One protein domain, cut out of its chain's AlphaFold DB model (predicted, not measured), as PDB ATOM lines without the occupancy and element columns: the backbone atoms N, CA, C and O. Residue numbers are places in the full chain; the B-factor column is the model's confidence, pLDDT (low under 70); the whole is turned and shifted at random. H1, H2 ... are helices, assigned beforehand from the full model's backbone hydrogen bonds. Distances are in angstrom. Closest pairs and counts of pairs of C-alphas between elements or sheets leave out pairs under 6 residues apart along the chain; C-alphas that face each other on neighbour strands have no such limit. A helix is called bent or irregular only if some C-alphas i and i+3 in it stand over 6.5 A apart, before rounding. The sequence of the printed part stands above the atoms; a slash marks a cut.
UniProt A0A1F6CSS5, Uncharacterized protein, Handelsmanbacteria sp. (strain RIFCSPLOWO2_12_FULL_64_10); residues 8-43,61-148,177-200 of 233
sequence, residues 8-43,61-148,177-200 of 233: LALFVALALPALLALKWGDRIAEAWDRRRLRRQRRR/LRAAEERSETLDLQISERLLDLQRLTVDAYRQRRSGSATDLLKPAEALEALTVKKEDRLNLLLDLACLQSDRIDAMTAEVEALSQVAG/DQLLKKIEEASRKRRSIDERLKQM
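Overview. This is residues 8 to 43, 61 to 148 and 177 to 200 of the 233 residues of an uncharacterized protein of Handelsmanbacteria sp. (strain RIFCSPLOWO2_12_FULL_64_10) (UniProt A0A1F6CSS5). This is a long helical hairpin of unequal arms: H3 makes most of the longest axis, H2 folds back beside its residues 100 to 115, H4 slants near its far part, and the bent H1 stands free. The 148 printed residues have four named helices, in the order H1, H2, H3, H4, and no named strand: all helix. The whole is extended and elongated, with a radius of gyration of the C-alphas of 26.3 A and spans of 89 by 48 by 29 A.

Arrangement. Look first at H3, residues 98 to 148, neither bent nor irregular, but only just: C-alphas 100 and 103 are 6.1 A apart. H2, residues 61 to 91, touches H3 at residues 100 to 115 alone, in a helical hairpin with a shallow tilt of 25 degrees, opposite ways; the closest C-alphas, of Ile 75 and Leu 108, are 6.3 A apart. H4, residues 177 to 200, is close to H3 but not clearly touching, at a steep tilt of 38 degrees, opposite ways; the closest C-alphas, of Thr 137 and Ile 183, are 7.6 A apart. H2 and H4 are apart. H1, residues 8 to 42, was assigned as one helix by its hydrogen bonds but is bent, with C-alphas 23 and 26 7.4 A apart; its arms H1a, residues 8 to 23, and H1b, residues 26 to 42, stand at a steep tilt of 50 degrees. Both arms are apart from H2, H3 and H4. Every O i to N i+4 pair is within hydrogen-bond range in H1b, H2 and H4; in H1a 10 of 12 are, in H3 45 of 47.

Along the chain. Find C-alpha 98 at (119.381, 176.639, 114.775); from there H3 runs 74.2 A to C-alpha 148 at (170.447, 124.818, 129.391). H2 is 44.7 A long, H4 34.6 A, H1b 24.2 A and H1a, with a kink of 30 degrees near residue 15, 21.6 A.

Size, cuts and confidence. The C-alphas farthest apart, of Leu 8 and Val 146, are 91.4 A apart. Residues 44 to 60 and 149 to 176 are not printed; the gaps between C-alphas are 18.2 A and 13.8 A. The link from H2 to H3 is short. Mean pLDDT of the printed part is 71.0, with 52 residues under 70, among them 24 to 43 and 86 to 102.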
ATOM      1  N   LEU A   8      92.747 146.323  85.830       86.56
ATOM      2  CA  LEU A   8      92.696 147.002  87.125       86.56
ATOM      3  C   LEU A   8      93.022 146.042  88.282       86.56
ATOM      4  O   LEU A   8      93.827 146.375  89.150       86.56
ATOM      5  N   ALA A   9      92.441 144.839  88.281       87.94
ATOM      6  CA  ALA A   9      92.709 143.821  89.295       87.94
ATOM      7  C   ALA A   9      94.185 143.394  89.303       87.94
ATOM      8  O   ALA A   9      94.767 143.223  90.373       87.94
ATOM      9  N   LEU A  10      94.811 143.291  88.127       87.50
ATOM     10  CA  LEU A  10      96.229 142.966  87.993       87.50
ATOM     11  C   LEU A  10      97.125 144.090  88.532       87.50
ATOM     12  O   LEU A  10      98.081 143.815  89.254       87.50
ATOM     13  N   PHE A  11      96.779 145.354  88.271       85.44
ATOM     14  CA  PHE A  11      97.480 146.503  88.853       85.44
ATOM     15  C   PHE A  11      97.373 146.536  90.379       85.44
ATOM     16  O   PHE A  11      98.368 146.761  91.065       85.44
ATOM     17  N   VAL A  12      96.185 146.266  90.920       85.56
ATOM     18  CA  VAL A  12      95.960 146.200  92.368       85.56
ATOM     19  C   VAL A  12      96.743 145.036  92.981       85.56
ATOM     20  O   VAL A  12      97.405 145.232  93.997       85.56
ATOM     21  N   ALA A  13      96.749 143.861  92.348       86.62
ATOM     22  CA  ALA A  13      97.503 142.694  92.805       86.62
ATOM     23  C   ALA A  13      99.025 142.911  92.775       86.62
ATOM     24  O   ALA A  13      99.731 142.380  93.631       86.62
ATOM     25  N   LEU A  14      99.533 143.713  91.834       83.62
ATOM     26  CA  LEU A  14     100.955 144.048  91.738       83.62
ATOM     27  C   LEU A  14     101.362 145.171  92.710       83.62
ATOM     28  O   LEU A  14     102.456 145.144  93.274       83.62
ATOM     29  N   ALA A  15     100.483 146.151  92.931       80.12
ATOM     30  CA  ALA A  15     100.761 147.318  93.768       80.12
ATOM     31  C   ALA A  15     100.542 147.058  95.269       80.12
ATOM     32  O   ALA A  15     101.253 147.637  96.093       80.12
ATOM     33  N   LEU A  16      99.602 146.180  95.648       78.38
ATOM     34  CA  LEU A  16      99.328 145.868  97.058       78.38
ATOM     35  C   LEU A  16     100.562 145.345  97.810       78.38
ATOM     36  O   LEU A  16     100.840 145.861  98.890       78.38
ATOM     37  N   PRO A  17     101.324 144.365  97.282       77.25
ATOM     38  CA  PRO A  17     102.507 143.842  97.956       77.25
ATOM     39  C   PRO A  17     103.588 144.909  98.142       77.25
ATOM     40  O   PRO A  17     104.204 144.971  99.203       77.25
ATOM     41  N   ALA A  18     103.778 145.786  97.151       76.31
ATOM     42  CA  ALA A  18     104.735 146.888  97.227       76.31
ATOM     43  C   ALA A  18     104.324 147.930  98.281       76.31
ATOM     44  O   ALA A  18     105.153 148.375  99.073       76.31
ATOM     45  N   LEU A  19     103.032 148.268  98.355       75.44
ATOM     46  CA  LEU A  19     102.489 149.180  99.366       75.44
ATOM     47  C   LEU A  19     102.514 148.574 100.775       75.44
ATOM     48  O   LEU A  19     102.825 149.276 101.738       75.44
ATOM     49  N   LEU A  20     102.235 147.275 100.913       73.38
ATOM     50  CA  LEU A  20     102.399 146.561 102.180       73.38
ATOM     51  C   LEU A  20     103.868 146.525 102.609       73.38
ATOM     52  O   LEU A  20     104.150 146.791 103.774       73.38
ATOM     53  N   ALA A  21     104.796 146.262 101.688       70.50
ATOM     54  CA  ALA A  21     106.229 146.267 101.967       70.50
ATOM     55  C   ALA A  21     106.737 147.660 102.371       70.50
ATOM     56  O   ALA A  21     107.513 147.763 103.309       70.50
ATOM     57  N   LEU A  22     106.253 148.737 101.747       71.69
ATOM     58  CA  LEU A  22     106.584 150.111 102.149       71.69
ATOM     59  C   LEU A  22     106.022 150.473 103.528       71.69
ATOM     60  O   LEU A  22     106.682 151.146 104.309       71.69
ATOM     61  N   LYS A  23     104.807 150.019 103.850       74.62
ATOM     62  CA  LYS A  23     104.129 150.401 105.097       74.62
ATOM     63  C   LYS A  23     104.513 149.522 106.297       74.62
ATOM     64  O   LYS A  23     104.362 149.946 107.439       74.62
ATOM     65  N   TRP A  24     104.988 148.299 106.053       63.81
ATOM     66  CA  TRP A  24     105.382 147.329 107.086       63.81
ATOM     67  C   TRP A  24     106.873 146.965 107.054       63.81
ATOM     68  O   TRP A  24     107.339 146.278 107.963       63.81
ATOM     69  N   GLY A  25     107.625 147.427 106.054       63.69
ATOM     70  CA  GLY A  25     109.043 147.116 105.853       63.69
ATOM     71  C   GLY A  25     109.908 147.504 107.041       63.69
ATOM     72  O   GLY A  25     110.677 146.670 107.513       63.69
ATOM     73  N   ASP A  26     109.688 148.689 107.611       62.91
ATOM     74  CA  ASP A  26     110.433 149.157 108.787       62.91
ATOM     75  C   ASP A  26     110.199 148.255 110.008       62.91
ATOM     76  O   ASP A  26     111.136 147.869 110.705       62.91
ATOM     77  N   ARG A  27     108.958 147.791 110.219       62.16
ATOM     78  CA  ARG A  27     108.633 146.860 111.317       62.16
ATOM     79  C   ARG A  27     109.237 145.475 111.110       62.16
ATOM     80  O   ARG A  27     109.593 144.807 112.082       62.16
ATOM     81  N   ILE A  28     109.334 145.021 109.861       62.88
ATOM     82  CA  ILE A  28     109.951 143.734 109.527       62.88
ATOM     83  C   ILE A  28     111.472 143.835 109.675       62.88
ATOM     84  O   ILE A  28     112.063 142.933 110.267       62.88
ATOM     85  N   ALA A  29     112.093 144.931 109.233       60.69
ATOM     86  CA  ALA A  29     113.519 145.192 109.408       60.69
ATOM     87  C   ALA A  29     113.896 145.226 110.897       60.69
ATOM     88  O   ALA A  29     114.762 144.465 111.330       60.69
ATOM     89  N   GLU A  30     113.147 145.968 111.717       61.62
ATOM     90  CA  GLU A  30     113.348 145.987 113.168       61.62
ATOM     91  C   GLU A  30     113.161 144.603 113.813       61.62
ATOM     92  O   GLU A  30     113.906 144.214 114.716       61.62
ATOM     93  N   ALA A  31     112.167 143.824 113.371       63.81
ATOM     94  CA  ALA A  31     111.943 142.474 113.885       63.81
ATOM     95  C   ALA A  31     113.068 141.505 113.484       63.81
ATOM     96  O   ALA A  31     113.417 140.602 114.257       63.81
ATOM     97  N   TRP A  32     113.647 141.684 112.297       60.28
ATOM     98  CA  TRP A  32     114.776 140.900 111.805       60.28
ATOM     99  C   TRP A  32     116.075 141.262 112.521       60.28
ATOM    100  O   TRP A  32     116.776 140.344 112.951       60.28
ATOM    101  N   ASP A  33     116.344 142.542 112.772       61.62
ATOM    102  CA  ASP A  33     117.512 142.977 113.541       61.62
ATOM    103  C   ASP A  33     117.433 142.520 114.998       61.62
ATOM    104  O   ASP A  33     118.379 141.914 115.514       61.62
ATOM    105  N   ARG A  34     116.265 142.642 115.643       63.81
ATOM    106  CA  ARG A  34     116.050 142.090 116.994       63.81
ATOM    107  C   ARG A  34     116.235 140.570 117.026       63.81
ATOM    108  O   ARG A  34     116.787 140.030 117.988       63.81
ATOM    109  N   ARG A  35     115.804 139.844 115.986       62.25
ATOM    110  CA  ARG A  35     116.031 138.390 115.873       62.25
ATOM    111  C   ARG A  35     117.498 138.053 115.608       62.25
ATOM    112  O   ARG A  35     117.982 137.061 116.153       62.25
ATOM    113  N   ARG A  36     118.213 138.857 114.822       58.50
ATOM    114  CA  ARG A  36     119.640 138.685 114.520       58.50
ATOM    115  C   ARG A  36     120.498 138.905 115.766       58.50
ATOM    116  O   ARG A  36     121.312 138.039 116.084       58.50
ATOM    117  N   LEU A  37     120.213 139.953 116.537       56.34
ATOM    118  CA  LEU A  37     120.837 140.233 117.836       56.34
ATOM    119  C   LEU A  37     120.567 139.109 118.852       56.34
ATOM    120  O   LEU A  37     121.483 138.610 119.505       56.34
ATOM    121  N   ARG A  38     119.328 138.599 118.929       58.81
ATOM    122  CA  ARG A  38     118.990 137.447 119.793       58.81
ATOM    123  C   ARG A  38     119.682 136.149 119.364       58.81
ATOM    124  O   ARG A  38     120.050 135.343 120.217       58.81
ATOM    125  N   ARG A  39     119.880 135.929 118.061       55.28
ATOM    126  CA  ARG A  39     120.627 134.770 117.542       55.28
ATOM    127  C   ARG A  39     122.125 134.883 117.817       55.28
ATOM    128  O   ARG A  39     122.726 133.871 118.160       55.28
ATOM    129  N   GLN A  40     122.706 136.081 117.744       53.47
ATOM    130  CA  GLN A  40     124.084 136.316 118.187       53.47
ATOM    131  C   GLN A  40     124.241 136.048 119.689       53.47
ATOM    132  O   GLN A  40     125.186 135.367 120.070       53.47
ATOM    133  N   ARG A  41     123.272 136.451 120.525       53.91
ATOM    134  CA  ARG A  41     123.255 136.108 121.962       53.91
ATOM    135  C   ARG A  41     123.194 134.595 122.222       53.91
ATOM    136  O   ARG A  41     123.862 134.118 123.128       53.91
ATOM    137  N   ARG A  42     122.448 133.825 121.417       54.00
ATOM    138  CA  ARG A  42     122.317 132.355 121.570       54.00
ATOM    139  C   ARG A  42     123.443 131.532 120.933       54.00
ATOM    140  O   ARG A  42     123.611 130.378 121.300       54.00
ATOM    141  N   ARG A  43     124.199 132.095 119.983       50.41
ATOM    142  CA  ARG A  43     125.394 131.463 119.390       50.41
ATOM    143  C   ARG A  43     126.687 131.787 120.147       50.41
ATOM    144  O   ARG A  43     127.752 131.367 119.701       50.41
ATOM    145  N   LEU A  61     134.816 142.841 131.709       60.62
ATOM    146  CA  LEU A  61     134.547 142.854 130.267       60.62
ATOM    147  C   LEU A  61     133.050 142.908 129.949       60.62
ATOM    148  O   LEU A  61     132.656 143.650 129.055       60.62
ATOM    149  N   ARG A  62     132.204 142.186 130.692       63.44
ATOM    150  CA  ARG A  62     130.742 142.251 130.526       63.44
ATOM    151  C   ARG A  62     130.176 143.604 130.936       63.44
ATOM    152  O   ARG A  62     129.402 144.172 130.180       63.44
ATOM    153  N   ALA A  63     130.609 144.163 132.063       65.62
ATOM    154  CA  ALA A  63     130.214 145.508 132.476       65.62
ATOM    155  C   ALA A  63     130.702 146.568 131.471       65.62
ATOM    156  O   ALA A  63     130.017 147.553 131.198       65.62
ATOM    157  N   ALA A  64     131.884 146.366 130.885       62.53
ATOM    158  CA  ALA A  64     132.392 147.210 129.817       62.53
ATOM    159  C   ALA A  64     131.552 147.082 128.532       62.53
ATOM    160  O   ALA A  64     131.235 148.109 127.925       62.53
ATOM    161  N   GLU A  65     131.171 145.867 128.142       64.31
ATOM    162  CA  GLU A  65     130.314 145.584 126.986       64.31
ATOM    163  C   GLU A  65     128.914 146.185 127.180       64.31
ATOM    164  O   GLU A  65     128.458 146.934 126.323       64.31
ATOM    165  N   GLU A  66     128.286 145.988 128.341       70.50
ATOM    166  CA  GLU A  66     126.997 146.595 128.696       70.50
ATOM    167  C   GLU A  66     127.060 148.124 128.626       70.50
ATOM    168  O   GLU A  66     126.205 148.751 128.007       70.50
ATOM    169  N   ARG A  67     128.122 148.741 129.162       70.44
ATOM    170  CA  ARG A  67     128.335 150.192 129.036       70.44
ATOM    171  C   ARG A  67     128.503 150.635 127.577       70.44
ATOM    172  O   ARG A  67     128.092 151.739 127.234       70.44
ATOM    173  N   SER A  68     129.116 149.817 126.720       64.56
ATOM    174  CA  SER A  68     129.223 150.111 125.282       64.56
ATOM    175  C   SER A  68     127.861 150.030 124.601       64.56
ATOM    176  O   SER A  68     127.491 150.957 123.891       64.56
ATOM    177  N   GLU A  69     127.087 148.974 124.873       68.81
ATOM    178  CA  GLU A  69     125.731 148.818 124.337       68.81
ATOM    179  C   GLU A  69     124.835 149.990 124.769       68.81
ATOM    180  O   GLU A  69     124.088 150.524 123.953       68.81
ATOM    181  N   THR A  70     124.949 150.459 126.018       74.06
ATOM    182  CA  THR A  70     124.190 151.636 126.475       74.06
ATOM    183  C   THR A  70     124.591 152.921 125.756       74.06
ATOM    184  O   THR A  70     123.720 153.724 125.434       74.06
ATOM    185  N   LEU A  71     125.884 153.120 125.475       71.31
ATOM    186  CA  LEU A  71     126.355 154.290 124.732       71.31
ATOM    187  C   LEU A  71     125.897 154.234 123.272       71.31
ATOM    188  O   LEU A  71     125.467 155.246 122.732       71.31
ATOM    189  N   ASP A  72     125.925 153.055 122.654       69.56
ATOM    190  CA  ASP A  72     125.455 152.859 121.281       69.56
ATOM    191  C   ASP A  72     123.944 153.093 121.157       69.56
ATOM    192  O   ASP A  72     123.497 153.739 120.207       69.56
ATOM    193  N   LEU A  73     123.156 152.645 122.141       74.44
ATOM    194  CA  LEU A  73     121.725 152.944 122.204       74.44
ATOM    195  C   LEU A  73     121.479 154.450 122.335       74.44
ATOM    196  O   LEU A  73     120.714 154.998 121.545       74.44
ATOM    197  N   GLN A  74     122.183 155.134 123.240       70.00
ATOM    198  CA  GLN A  74     122.059 156.588 123.404       70.00
ATOM    199  C   GLN A  74     122.446 157.356 122.135       70.00
ATOM    200  O   GLN A  74     121.738 158.280 121.744       70.00
ATOM    201  N   ILE A  75     123.528 156.964 121.453       72.94
ATOM    202  CA  ILE A  75     123.918 157.559 120.167       72.94
ATOM    203  C   ILE A  75     122.808 157.341 119.132       72.94
ATOM    204  O   ILE A  75     122.415 158.281 118.444       72.94
ATOM    205  N   SER A  76     122.252 156.129 119.040       70.50
ATOM    206  CA  SER A  76     121.175 155.834 118.088       70.50
ATOM    207  C   SER A  76     119.892 156.627 118.368       70.50
ATOM    208  O   SER A  76     119.289 157.157 117.438       70.50
ATOM    209  N   GLU A  77     119.508 156.786 119.636       75.31
ATOM    210  CA  GLU A  77     118.347 157.580 120.044       75.31
ATOM    211  C   GLU A  77     118.539 159.062 119.715       75.31
ATOM    212  O   GLU A  77     117.649 159.689 119.146       75.31
ATOM    213  N   ARG A  78     119.728 159.618 119.976       72.94
ATOM    214  CA  ARG A  78     120.020 161.022 119.660       72.94
ATOM    215  C   ARG A  78     120.115 161.293 118.160       72.94
ATOM    216  O   ARG A  78     119.711 162.364 117.711       72.94
ATOM    217  N   LEU A  79     120.591 160.330 117.369       73.75
ATOM    218  CA  LEU A  79     120.548 160.419 115.906       73.75
ATOM    219  C   LEU A  79     119.105 160.420 115.389       73.75
ATOM    220  O   LEU A  79     118.784 161.180 114.475       73.75
ATOM    221  N   LEU A  80     118.222 159.622 115.996       74.94
ATOM    222  CA  LEU A  80     116.792 159.643 115.686       74.94
ATOM    223  C   LEU A  80     116.139 160.971 116.094       74.94
ATOM    224  O   LEU A  80     115.311 161.486 115.342       74.94
ATOM    225  N   ASP A  81     116.521 161.555 117.232       74.38
ATOM    226  CA  ASP A  81     116.057 162.884 117.652       74.38
ATOM    227  C   ASP A  81     116.483 163.970 116.648       74.38
ATOM    228  O   ASP A  81     115.647 164.762 116.213       74.38
ATOM    229  N   LEU A  82     117.743 163.965 116.189       70.75
ATOM    230  CA  LEU A  82     118.211 164.868 115.128       70.75
ATOM    231  C   LEU A  82     117.466 164.658 113.806       70.75
ATOM    232  O   LEU A  82     117.105 165.619 113.124       70.75
ATOM    233  N   GLN A  83     117.206 163.405 113.430       73.94
ATOM    234  CA  GLN A  83     116.468 163.100 112.209       73.94
ATOM    235  C   GLN A  83     115.023 163.610 112.287       73.94
ATOM    236  O   GLN A  83     114.507 164.161 111.319       73.94
ATOM    237  N   ARG A  84     114.367 163.481 113.444       77.00
ATOM    238  CA  ARG A  84     113.010 164.005 113.654       77.00
ATOM    239  C   ARG A  84     112.985 165.528 113.589       77.00
ATOM    240  O   ARG A  84     112.189 166.078 112.836       77.00
ATOM    241  N   LEU A  85     113.910 166.193 114.279       70.50
ATOM    242  CA  LEU A  85     114.007 167.653 114.280       70.50
ATOM    243  C   LEU A  85     114.312 168.222 112.887       70.50
ATOM    244  O   LEU A  85     113.755 169.249 112.511       70.50
ATOM    245  N   THR A  86     115.142 167.552 112.084       65.56
ATOM    246  CA  THR A  86     115.415 167.975 110.697       65.56
ATOM    247  C   THR A  86     114.218 167.747 109.771       65.56
ATOM    248  O   THR A  86     113.929 168.598 108.929       65.56
ATOM    249  N   VAL A  87     113.475 166.649 109.944       68.50
ATOM    250  CA  VAL A  87     112.234 166.380 109.197       68.50
ATOM    251  C   VAL A  87     111.139 167.384 109.559       68.50
ATOM    252  O   VAL A  87     110.456 167.889 108.663       68.50
ATOM    253  N   ASP A  88     110.990 167.722 110.837       65.81
ATOM    254  CA  ASP A  88     110.004 168.700 111.299       65.81
ATOM    255  C   ASP A  88     110.386 170.127 110.884       65.81
ATOM    256  O   ASP A  88     109.528 170.867 110.401       65.81
ATOM    257  N   ALA A  89     111.677 170.478 110.925       61.09
ATOM    258  CA  ALA A  89     112.190 171.742 110.394       61.09
ATOM    259  C   ALA A  89     112.009 171.864 108.867       61.09
ATOM    260  O   ALA A  89     111.778 172.957 108.356       61.09
ATOM    261  N   TYR A  90     112.066 170.754 108.125       58.44
ATOM    262  CA  TYR A  90     111.803 170.744 106.682       58.44
ATOM    263  C   TYR A  90     110.301 170.848 106.362       58.44
ATOM    264  O   TYR A  90     109.909 171.494 105.386       58.44
ATOM    265  N   ARG A  91     109.440 170.239 107.192       61.16
ATOM    266  CA  ARG A  91     107.972 170.333 107.075       61.16
ATOM    267  C   ARG A  91     107.448 171.718 107.461       61.16
ATOM    268  O   ARG A  91     106.555 172.236 106.794       61.16
ATOM    269  N   GLN A  92     108.011 172.340 108.493       58.28
ATOM    270  CA  GLN A  92     107.710 173.711 108.901       58.28
ATOM    271  C   GLN A  92     108.677 174.670 108.208       58.28
ATOM    272  O   GLN A  92     109.691 175.065 108.768       58.28
ATOM    273  N   ARG A  93     108.346 175.045 106.969       54.69
ATOM    274  CA  ARG A  93     109.175 175.769 105.985       54.69
ATOM    275  C   ARG A  93     109.891 177.076 106.413       54.69
ATOM    276  O   ARG A  93     110.353 177.776 105.514       54.69
ATOM    277  N   ARG A  94     109.982 177.478 107.693       55.00
ATOM    278  CA  ARG A  94     110.662 178.733 108.076       55.00
ATOM    279  C   ARG A  94     111.073 178.994 109.539       55.00
ATOM    280  O   ARG A  94     111.493 180.120 109.785       55.00
ATOM    281  N   SER A  95     110.991 178.082 110.513       48.66
ATOM    282  CA  SER A  95     111.293 178.503 111.906       48.66
ATOM    283  C   SER A  95     111.769 177.421 112.881       48.66
ATOM    284  O   SER A  95     111.454 177.491 114.066       48.66
ATOM    285  N   GLY A  96     112.531 176.425 112.430       54.72
ATOM    286  CA  GLY A  96     113.341 175.638 113.367       54.72
ATOM    287  C   GLY A  96     114.551 176.474 113.770       54.72
ATOM    288  O   GLY A  96     115.411 176.724 112.927       54.72
ATOM    289  N   SER A  97     114.603 176.973 115.006       57.88
ATOM    290  CA  SER A  97     115.748 177.755 115.470       57.88
ATOM    291  C   SER A  97     117.008 176.880 115.406       57.88
ATOM    292  O   SER A  97     116.988 175.727 115.835       57.88
ATOM    293  N   ALA A  98     118.117 177.390 114.855       57.16
ATOM    294  CA  ALA A  98     119.381 176.639 114.775       57.16
ATOM    295  C   ALA A  98     119.825 176.110 116.158       57.16
ATOM    296  O   ALA A  98     120.478 175.075 116.262       57.16
ATOM    297  N   THR A  99     119.390 176.788 117.220       61.50
ATOM    298  CA  THR A  99     119.587 176.430 118.625       61.50
ATOM    299  C   THR A  99     118.906 175.131 119.062       61.50
ATOM    300  O   THR A  99     119.416 174.475 119.970       61.50
ATOM    301  N   ASP A 100     117.815 174.708 118.417       62.97
ATOM    302  CA  ASP A 100     117.122 173.454 118.758       62.97
ATOM    303  C   ASP A 100     117.824 172.214 118.179       62.97
ATOM    304  O   ASP A 100     117.726 171.127 118.747       62.97
ATOM    305  N   LEU A 101     118.584 172.378 117.088       62.97
ATOM    306  CA  LEU A 101     119.420 171.327 116.488       62.97
ATOM    307  C   LEU A 101     120.819 171.249 117.123       62.97
ATOM    308  O   LEU A 101     121.409 170.171 117.161       62.97
ATOM    309  N   LEU A 102     121.329 172.367 117.651       65.06
ATOM    310  CA  LEU A 102     122.647 172.449 118.292       65.06
ATOM    311  C   LEU A 102     122.741 171.573 119.547       65.06
ATOM    312  O   LEU A 102     123.660 170.775 119.659       65.06
ATOM    313  N   LYS A 103     121.754 171.617 120.449       71.50
ATOM    314  CA  LYS A 103     121.779 170.833 121.702       71.50
ATOM    315  C   LYS A 103     121.884 169.306 121.505       71.50
ATOM    316  O   LYS A 103     122.705 168.678 122.173       71.50
ATOM    317  N   PRO A 104     121.077 168.658 120.641       68.50
ATOM    318  CA  PRO A 104     121.225 167.227 120.361       68.50
ATOM    319  C   PRO A 104     122.491 166.893 119.556       68.50
ATOM    320  O   PRO A 104     123.031 165.802 119.739       68.50
ATOM    321  N   ALA A 105     122.990 167.808 118.715       67.75
ATOM    322  CA  ALA A 105     124.255 167.637 118.001       67.75
ATOM    323  C   ALA A 105     125.466 167.699 118.951       67.75
ATOM    324  O   ALA A 105     126.272 166.775 118.957       67.75
ATOM    325  N   GLU A 106     125.529 168.696 119.834       72.94
ATOM    326  CA  GLU A 106     126.546 168.817 120.891       72.94
ATOM    327  C   GLU A 106     126.528 167.599 121.831       72.94
ATOM    328  O   GLU A 106     127.571 167.072 122.217       72.94
ATOM    329  N   ALA A 107     125.335 167.098 122.173       71.62
ATOM    330  CA  ALA A 107     125.198 165.889 122.981       71.62
ATOM    331  C   ALA A 107     125.710 164.633 122.253       71.62
ATOM    332  O   ALA A 107     126.273 163.743 122.895       71.62
ATOM    333  N   LEU A 108     125.530 164.546 120.932       70.88
ATOM    334  CA  LEU A 108     126.083 163.467 120.116       70.88
ATOM    335  C   LEU A 108     127.599 163.553 120.014       70.88
ATOM    336  O   LEU A 108     128.255 162.543 120.244       70.88
ATOM    337  N   GLU A 109     128.141 164.738 119.746       71.56
ATOM    338  CA  GLU A 109     129.586 164.972 119.708       71.56
ATOM    339  C   GLU A 109     130.242 164.603 121.045       71.56
ATOM    340  O   GLU A 109     131.236 163.881 121.083       71.56
ATOM    341  N   ALA A 110     129.636 164.985 122.173       73.50
ATOM    342  CA  ALA A 110     130.134 164.603 123.491       73.50
ATOM    343  C   ALA A 110     130.111 163.078 123.724       73.50
ATOM    344  O   ALA A 110     130.995 162.535 124.392       73.50
ATOM    345  N   LEU A 111     129.108 162.367 123.198       70.88
ATOM    346  CA  LEU A 111     129.025 160.907 123.296       70.88
ATOM    347  C   LEU A 111     130.019 160.206 122.363       70.88
ATOM    348  O   LEU A 111     130.593 159.187 122.757       70.88
ATOM    349  N   THR A 112     130.259 160.736 121.161       73.06
ATOM    350  CA  THR A 112     131.256 160.186 120.234       73.06
ATOM    351  C   THR A 112     132.668 160.396 120.756       73.06
ATOM    352  O   THR A 112     133.423 159.429 120.784       73.06
ATOM    353  N   VAL A 113     132.989 161.581 121.282       79.12
ATOM    354  CA  VAL A 113     134.291 161.857 121.915       79.12
ATOM    355  C   VAL A 113     134.531 160.902 123.085       79.12
ATOM    356  O   VAL A 113     135.554 160.229 123.134       79.12
ATOM    357  N   LYS A 114     133.543 160.704 123.969       71.25
ATOM    358  CA  LYS A 114     133.654 159.714 125.058       71.25
ATOM    359  C   LYS A 114     133.884 158.287 124.556       71.25
ATOM    360  O   LYS A 114     134.559 157.500 125.223       71.25
ATOM    361  N   LYS A 115     133.290 157.916 123.419       72.38
ATOM    362  CA  LYS A 115     133.498 156.602 122.800       72.38
ATOM    363  C   LYS A 115     134.906 156.482 122.217       72.38
ATOM    364  O   LYS A 115     135.520 155.432 122.386       72.38
ATOM    365  N   GLU A 116     135.411 157.530 121.575       75.25
ATOM    366  CA  GLU A 116     136.766 157.605 121.019       75.25
ATOM    367  C   GLU A 116     137.834 157.559 122.115       75.25
ATOM    368  O   GLU A 116     138.716 156.705 122.058       75.25
ATOM    369  N   ASP A 117     137.693 158.362 123.171       72.12
ATOM    370  CA  ASP A 117     138.585 158.354 124.337       72.12
ATOM    371  C   ASP A 117     138.658 156.968 124.976       72.12
ATOM    372  O   ASP A 117     139.726 156.456 125.313       72.12
ATOM    373  N   ARG A 118     137.505 156.304 125.099       73.06
ATOM    374  CA  ARG A 118     137.441 154.944 125.628       73.06
ATOM    375  C   ARG A 118     138.120 153.930 124.710       73.06
ATOM    376  O   ARG A 118     138.714 152.975 125.206       73.06
ATOM    377  N   LEU A 119     138.015 154.104 123.396       75.38
ATOM    378  CA  LEU A 119     138.686 153.247 122.423       75.38
ATOM    379  C   LEU A 119     140.206 153.425 122.523       75.38
ATOM    380  O   LEU A 119     140.924 152.431 122.566       75.38
ATOM    381  N   ASN A 120     140.675 154.664 122.666       72.56
ATOM    382  CA  ASN A 120     142.088 154.975 122.876       72.56
ATOM    383  C   ASN A 120     142.621 154.341 124.168       72.56
ATOM    384  O   ASN A 120     143.612 153.623 124.117       72.56
ATOM    385  N   LEU A 121     141.904 154.464 125.290       73.06
ATOM    386  CA  LEU A 121     142.289 153.803 126.545       73.06
ATOM    387  C   LEU A 121     142.374 152.274 126.418       73.06
ATOM    388  O   LEU A 121     143.243 151.640 127.018       73.06
ATOM    389  N   LEU A 122     141.470 151.656 125.651       72.62
ATOM    390  CA  LEU A 122     141.520 150.217 125.387       72.62
ATOM    391  C   LEU A 122     142.710 149.834 124.499       72.62
ATOM    392  O   LEU A 122     143.297 148.774 124.711       72.62
ATOM    393  N   LEU A 123     143.071 150.678 123.528       74.25
ATOM    394  CA  LEU A 123     144.264 150.488 122.702       74.25
ATOM    395  C   LEU A 123     145.541 150.618 123.536       74.25
ATOM    396  O   LEU A 123     146.403 149.751 123.434       74.25
ATOM    397  N   ASP A 124     145.630 151.621 124.409       75.38
ATOM    398  CA  ASP A 124     146.768 151.804 125.316       75.38
ATOM    399  C   ASP A 124     146.935 150.597 126.245       75.38
ATOM    400  O   ASP A 124     148.034 150.063 126.411       75.38
ATOM    401  N   LEU A 125     145.828 150.098 126.801       74.06
ATOM    402  CA  LEU A 125     145.838 148.898 127.634       74.06
ATOM    403  C   LEU A 125     146.275 147.660 126.840       74.06
ATOM    404  O   LEU A 125     147.025 146.833 127.361       74.06
ATOM    405  N   ALA A 126     145.849 147.530 125.582       70.25
ATOM    406  CA  ALA A 126     146.285 146.444 124.709       70.25
ATOM    407  C   ALA A 126     147.789 146.527 124.387       70.25
ATOM    408  O   ALA A 126     148.460 145.493 124.380       70.25
ATOM    409  N   CYS A 127     148.334 147.731 124.184       78.00
ATOM    410  CA  CYS A 127     149.774 147.949 124.022       78.00
ATOM    411  C   CYS A 127     150.545 147.511 125.275       78.00
ATOM    412  O   CYS A 127     151.450 146.689 125.176       78.00
ATOM    413  N   LEU A 128     150.116 147.940 126.466       78.62
ATOM    414  CA  LEU A 128     150.749 147.528 127.727       78.62
ATOM    415  C   LEU A 128     150.686 146.010 127.955       78.62
ATOM    416  O   LEU A 128     151.634 145.404 128.458       78.62
ATOM    417  N   GLN A 129     149.573 145.368 127.589       75.38
ATOM    418  CA  GLN A 129     149.457 143.909 127.653       75.38
ATOM    419  C   GLN A 129     150.410 143.213 126.680       75.38
ATOM    420  O   GLN A 129     150.963 142.168 127.024       75.38
ATOM    421  N   SER A 130     150.611 143.784 125.493       75.12
ATOM    422  CA  SER A 130     151.577 143.283 124.521       75.12
ATOM    423  C   SER A 130     152.998 143.342 125.074       75.12
ATOM    424  O   SER A 130     153.673 142.315 125.094       75.12
ATOM    425  N   ASP A 131     153.416 144.499 125.587       78.75
ATOM    426  CA  ASP A 131     154.760 144.694 126.142       78.75
ATOM    427  C   ASP A 131     155.031 143.727 127.298       78.75
ATOM    428  O   ASP A 131     156.115 143.157 127.421       78.75
ATOM    429  N   ARG A 132     154.012 143.464 128.123       79.81
ATOM    430  CA  ARG A 132     154.106 142.489 129.211       79.81
ATOM    431  C   ARG A 132     154.293 141.058 128.712       79.81
ATOM    432  O   ARG A 132     155.031 140.299 129.334       79.81
ATOM    433  N   ILE A 133     153.606 140.658 127.642       75.12
ATOM    434  CA  ILE A 133     153.799 139.327 127.047       75.12
ATOM    435  C   ILE A 133     155.219 139.211 126.499       75.12
ATOM    436  O   ILE A 133     155.869 138.202 126.762       75.12
ATOM    437  N   ASP A 134     155.698 140.252 125.816       76.00
ATOM    438  CA  ASP A 134     157.036 140.288 125.227       76.00
ATOM    439  C   ASP A 134     158.127 140.219 126.329       76.00
ATOM    440  O   ASP A 134     159.109 139.478 126.204       76.00
ATOM    441  N   ALA A 135     157.908 140.878 127.473       80.12
ATOM    442  CA  ALA A 135     158.767 140.756 128.653       80.12
ATOM    443  C   ALA A 135     158.758 139.335 129.249       80.12
ATOM    444  O   ALA A 135     159.818 138.759 129.483       80.12
ATOM    445  N   MET A 136     157.579 138.727 129.433       76.25
ATOM    446  CA  MET A 136     157.482 137.355 129.947       76.25
ATOM    447  C   MET A 136     158.132 136.336 129.002       76.25
ATOM    448  O   MET A 136     158.743 135.379 129.469       76.25
ATOM    449  N   THR A 137     158.036 136.520 127.680       80.69
ATOM    450  CA  THR A 137     158.755 135.662 126.725       80.69
ATOM    451  C   THR A 137     160.264 135.775 126.887       80.69
ATOM    452  O   THR A 137     160.931 134.746 126.936       80.69
ATOM    453  N   ALA A 138     160.792 136.992 127.041       81.06
ATOM    454  CA  ALA A 138     162.222 137.207 127.243       81.06
ATOM    455  C   ALA A 138     162.718 136.585 128.561       81.06
ATOM    456  O   ALA A 138     163.782 135.971 128.594       81.06
ATOM    457  N   GLU A 139     161.935 136.679 129.638       80.69
ATOM    458  CA  GLU A 139     162.254 136.037 130.919       80.69
ATOM    459  C   GLU A 139     162.265 134.508 130.811       80.69
ATOM    460  O   GLU A 139     163.171 133.854 131.328       80.69
ATOM    461  N   VAL A 140     161.293 133.917 130.113       77.56
ATOM    462  CA  VAL A 140     161.243 132.462 129.910       77.56
ATOM    463  C   VAL A 140     162.394 131.984 129.018       77.56
ATOM    464  O   VAL A 140     162.971 130.930 129.287       77.56
ATOM    465  N   GLU A 141     162.775 132.751 127.995       78.00
ATOM    466  CA  GLU A 141     163.970 132.478 127.190       78.00
ATOM    467  C   GLU A 141     165.258 132.581 128.020       78.00
ATOM    468  O   GLU A 141     166.133 131.726 127.902       78.00
ATOM    469  N   ALA A 142     165.370 133.563 128.915       77.50
ATOM    470  CA  ALA A 142     166.507 133.665 129.827       77.50
ATOM    471  C   ALA A 142     166.563 132.474 130.802       77.50
ATOM    472  O   ALA A 142     167.625 131.890 131.017       77.50
ATOM    473  N   LEU A 143     165.419 132.059 131.353       76.56
ATOM    474  CA  LEU A 143     165.331 130.890 132.232       76.56
ATOM    475  C   LEU A 143     165.657 129.584 131.497       76.56
ATOM    476  O   LEU A 143     166.311 128.718 132.077       76.56
ATOM    477  N   SER A 144     165.255 129.437 130.232       74.44
ATOM    478  CA  SER A 144     165.608 128.262 129.428       74.44
ATOM    479  C   SER A 144     167.099 128.231 129.080       74.44
ATOM    480  O   SER A 144     167.704 127.162 129.119       74.44
ATOM    481  N   GLN A 145     167.725 129.387 128.837       77.50
ATOM    482  CA  GLN A 145     169.174 129.494 128.641       77.50
ATOM    483  C   GLN A 145     169.949 129.120 129.913       77.50
ATOM    484  O   GLN A 145     170.896 128.339 129.842       77.50
ATOM    485  N   VAL A 146     169.509 129.597 131.083       73.19
ATOM    486  CA  VAL A 146     170.111 129.239 132.382       73.19
ATOM    487  C   VAL A 146     169.904 127.755 132.707       73.19
ATOM    488  O   VAL A 146     170.831 127.091 133.168       73.19
ATOM    489  N   ALA A 147     168.726 127.195 132.418       69.50
ATOM    490  CA  ALA A 147     168.471 125.761 132.568       69.50
ATOM    491  C   ALA A 147     169.315 124.918 131.593       69.50
ATOM    492  O   ALA A 147     169.811 123.855 131.966       69.50
ATOM    493  N   GLY A 148     169.547 125.418 130.376       58.75
ATOM    494  CA  GLY A 148     170.447 124.818 129.391       58.75
ATOM    495  C   GLY A 148     171.912 124.794 129.837       58.75
ATOM    496  O   GLY A 148     172.649 123.897 129.441       58.75
ATOM    497  N   ASP A 177     157.060 123.465 129.742       66.62
ATOM    498  CA  ASP A 177     156.760 123.142 128.340       66.62
ATOM    499  C   ASP A 177     155.302 123.456 127.989       66.62
ATOM    500  O   ASP A 177     154.986 123.903 126.886       66.62
ATOM    501  N   GLN A 178     154.387 123.254 128.941       72.19
ATOM    502  CA  GLN A 178     152.978 123.613 128.769       72.19
ATOM    503  C   GLN A 178     152.774 125.132 128.729       72.19
ATOM    504  O   GLN A 178     151.921 125.615 127.979       72.19
ATOM    505  N   LEU A 179     153.543 125.890 129.515       69.31
ATOM    506  CA  LEU A 179     153.531 127.353 129.476       69.31
ATOM    507  C   LEU A 179     154.124 127.877 128.167       69.31
ATOM    508  O   LEU A 179     153.487 128.704 127.519       69.31
ATOM    509  N   LEU A 180     155.257 127.331 127.723       72.69
ATOM    510  CA  LEU A 180     155.872 127.654 126.433       72.69
ATOM    511  C   LEU A 180     154.906 127.416 125.271       72.69
ATOM    512  O   LEU A 180     154.688 128.315 124.462       72.69
ATOM    513  N   LYS A 181     154.226 126.263 125.240       77.75
ATOM    514  CA  LYS A 181     153.201 125.979 124.222       77.75
ATOM    515  C   LYS A 181     152.063 126.998 124.237       77.75
ATOM    516  O   LYS A 181     151.655 127.475 123.182       77.75
ATOM    517  N   LYS A 182     151.558 127.376 125.416       75.06
ATOM    518  CA  LYS A 182     150.482 128.377 125.532       75.06
ATOM    519  C   LYS A 182     150.929 129.767 125.075       75.06
ATOM    520  O   LYS A 182     150.147 130.475 124.440       75.06
ATOM    521  N   ILE A 183     152.166 130.147 125.377       74.62
ATOM    522  CA  ILE A 183     152.756 131.422 124.958       74.62
ATOM    523  C   ILE A 183     152.978 131.435 123.438       74.62
ATOM    524  O   ILE A 183     152.615 132.406 122.773       74.62
ATOM    525  N   GLU A 184     153.465 130.337 122.856       79.50
ATOM    526  CA  GLU A 184     153.572 130.177 121.403       79.50
ATOM    527  C   GLU A 184     152.212 130.233 120.699       79.50
ATOM    528  O   GLU A 184     152.065 130.866 119.654       79.50
ATOM    529  N   GLU A 185     151.186 129.589 121.250       81.62
ATOM    530  CA  GLU A 185     149.836 129.655 120.691       81.62
ATOM    531  C   GLU A 185     149.264 131.077 120.747       81.62
ATOM    532  O   GLU A 185     148.614 131.525 119.795       81.62
ATOM    533  N   ALA A 186     149.517 131.805 121.839       71.62
ATOM    534  CA  ALA A 186     149.114 133.197 121.983       71.62
ATOM    535  C   ALA A 186     149.837 134.106 120.973       71.62
ATOM    536  O   ALA A 186     149.190 134.924 120.312       71.62
ATOM    537  N   SER A 187     151.145 133.918 120.773       75.56
ATOM    538  CA  SER A 187     151.933 134.708 119.819       75.56
ATOM    539  C   SER A 187     151.550 134.419 118.360       75.56
ATOM    540  O   SER A 187     151.410 135.346 117.558       75.56
ATOM    541  N   ARG A 188     151.265 133.156 118.009       82.69
ATOM    542  CA  ARG A 188     150.739 132.780 116.681       82.69
ATOM    543  C   ARG A 188     149.372 133.410 116.418       82.69
ATOM    544  O   ARG A 188     149.145 133.952 115.334       82.69
ATOM    545  N   LYS A 189     148.473 133.399 117.410       80.62
ATOM    546  CA  LYS A 189     147.170 134.080 117.309       80.62
ATOM    547  C   LYS A 189     147.342 135.582 117.088       80.62
ATOM    548  O   LYS A 189     146.692 136.116 116.191       80.62
ATOM    549  N   ARG A 190     148.252 136.240 117.815       75.25
ATOM    550  CA  ARG A 190     148.581 137.664 117.625       75.25
ATOM    551  C   ARG A 190     149.023 137.960 116.190       75.25
ATOM    552  O   ARG A 190     148.394 138.783 115.533       75.25
ATOM    553  N   ARG A 191     149.998 137.213 115.655       79.75
ATOM    554  CA  ARG A 191     150.467 137.382 114.263       79.75
ATOM    555  C   ARG A 191     149.334 137.252 113.244       79.75
ATOM    556  O   ARG A 191     149.236 138.065 112.331       79.75
ATOM    557  N   SER A 192     148.433 136.287 113.435       82.56
ATOM    558  CA  SER A 192     147.279 136.107 112.542       82.56
ATOM    559  C   SER A 192     146.292 137.284 112.575       82.56
ATOM    560  O   SER A 192     145.669 137.610 111.562       82.56
ATOM    561  N   ILE A 193     146.144 137.939 113.730       74.81
ATOM    562  CA  ILE A 193     145.286 139.116 113.893       74.81
ATOM    563  C   ILE A 193     145.959 140.341 113.271       74.81
ATOM    564  O   ILE A 193     145.298 141.076 112.542       74.81
ATOM    565  N   ASP A 194     147.264 140.520 113.472       78.12
ATOM    566  CA  ASP A 194     148.027 141.611 112.860       78.12
ATOM    567  C   ASP A 194     148.020 141.525 111.330       78.12
ATOM    568  O   ASP A 194     147.842 142.537 110.649       78.12
ATOM    569  N   GLU A 195     148.146 140.323 110.767       82.19
ATOM    570  CA  GLU A 195     147.998 140.113 109.325       82.19
ATOM    571  C   GLU A 195     146.589 140.455 108.837       82.19
ATOM    572  O   GLU A 195     146.441 141.153 107.832       82.19
ATOM    573  N   ARG A 196     145.545 140.050 109.571       77.56
ATOM    574  CA  ARG A 196     144.160 140.434 109.255       77.56
ATOM    575  C   ARG A 196     143.943 141.944 109.329       77.56
ATOM    576  O   ARG A 196     143.270 142.497 108.466       77.56
ATOM    577  N   LEU A 197     144.521 142.628 110.314       74.81
ATOM    578  CA  LEU A 197     144.435 144.084 110.439       74.81
ATOM    579  C   LEU A 197     145.177 144.791 109.300       74.81
ATOM    580  O   LEU A 197     144.671 145.776 108.762       74.81
ATOM    581  N   LYS A 198     146.336 144.273 108.876       79.44
ATOM    582  CA  LYS A 198     147.045 144.762 107.683       79.44
ATOM    583  C   LYS A 198     146.213 144.570 106.411       79.44
ATOM    584  O   LYS A 198     146.127 145.500 105.614       79.44
ATOM    585  N   GLN A 199     145.549 143.423 106.258       78.50
ATOM    586  CA  GLN A 199     144.627 143.159 105.143       78.50
ATOM    587  C   GLN A 199     143.397 144.080 105.162       78.50
ATOM    588  O   GLN A 199     142.942 144.529 104.116       78.50
ATOM    589  N   MET A 200     142.862 144.412 106.340       69.00
ATOM    590  CA  MET A 200     141.764 145.380 106.447       69.00
ATOM    591  C   MET A 200     142.222 146.809 106.145       69.00
ATOM    592  O   MET A 200     141.486 147.554 105.507       69.00
TER     593      MET A 200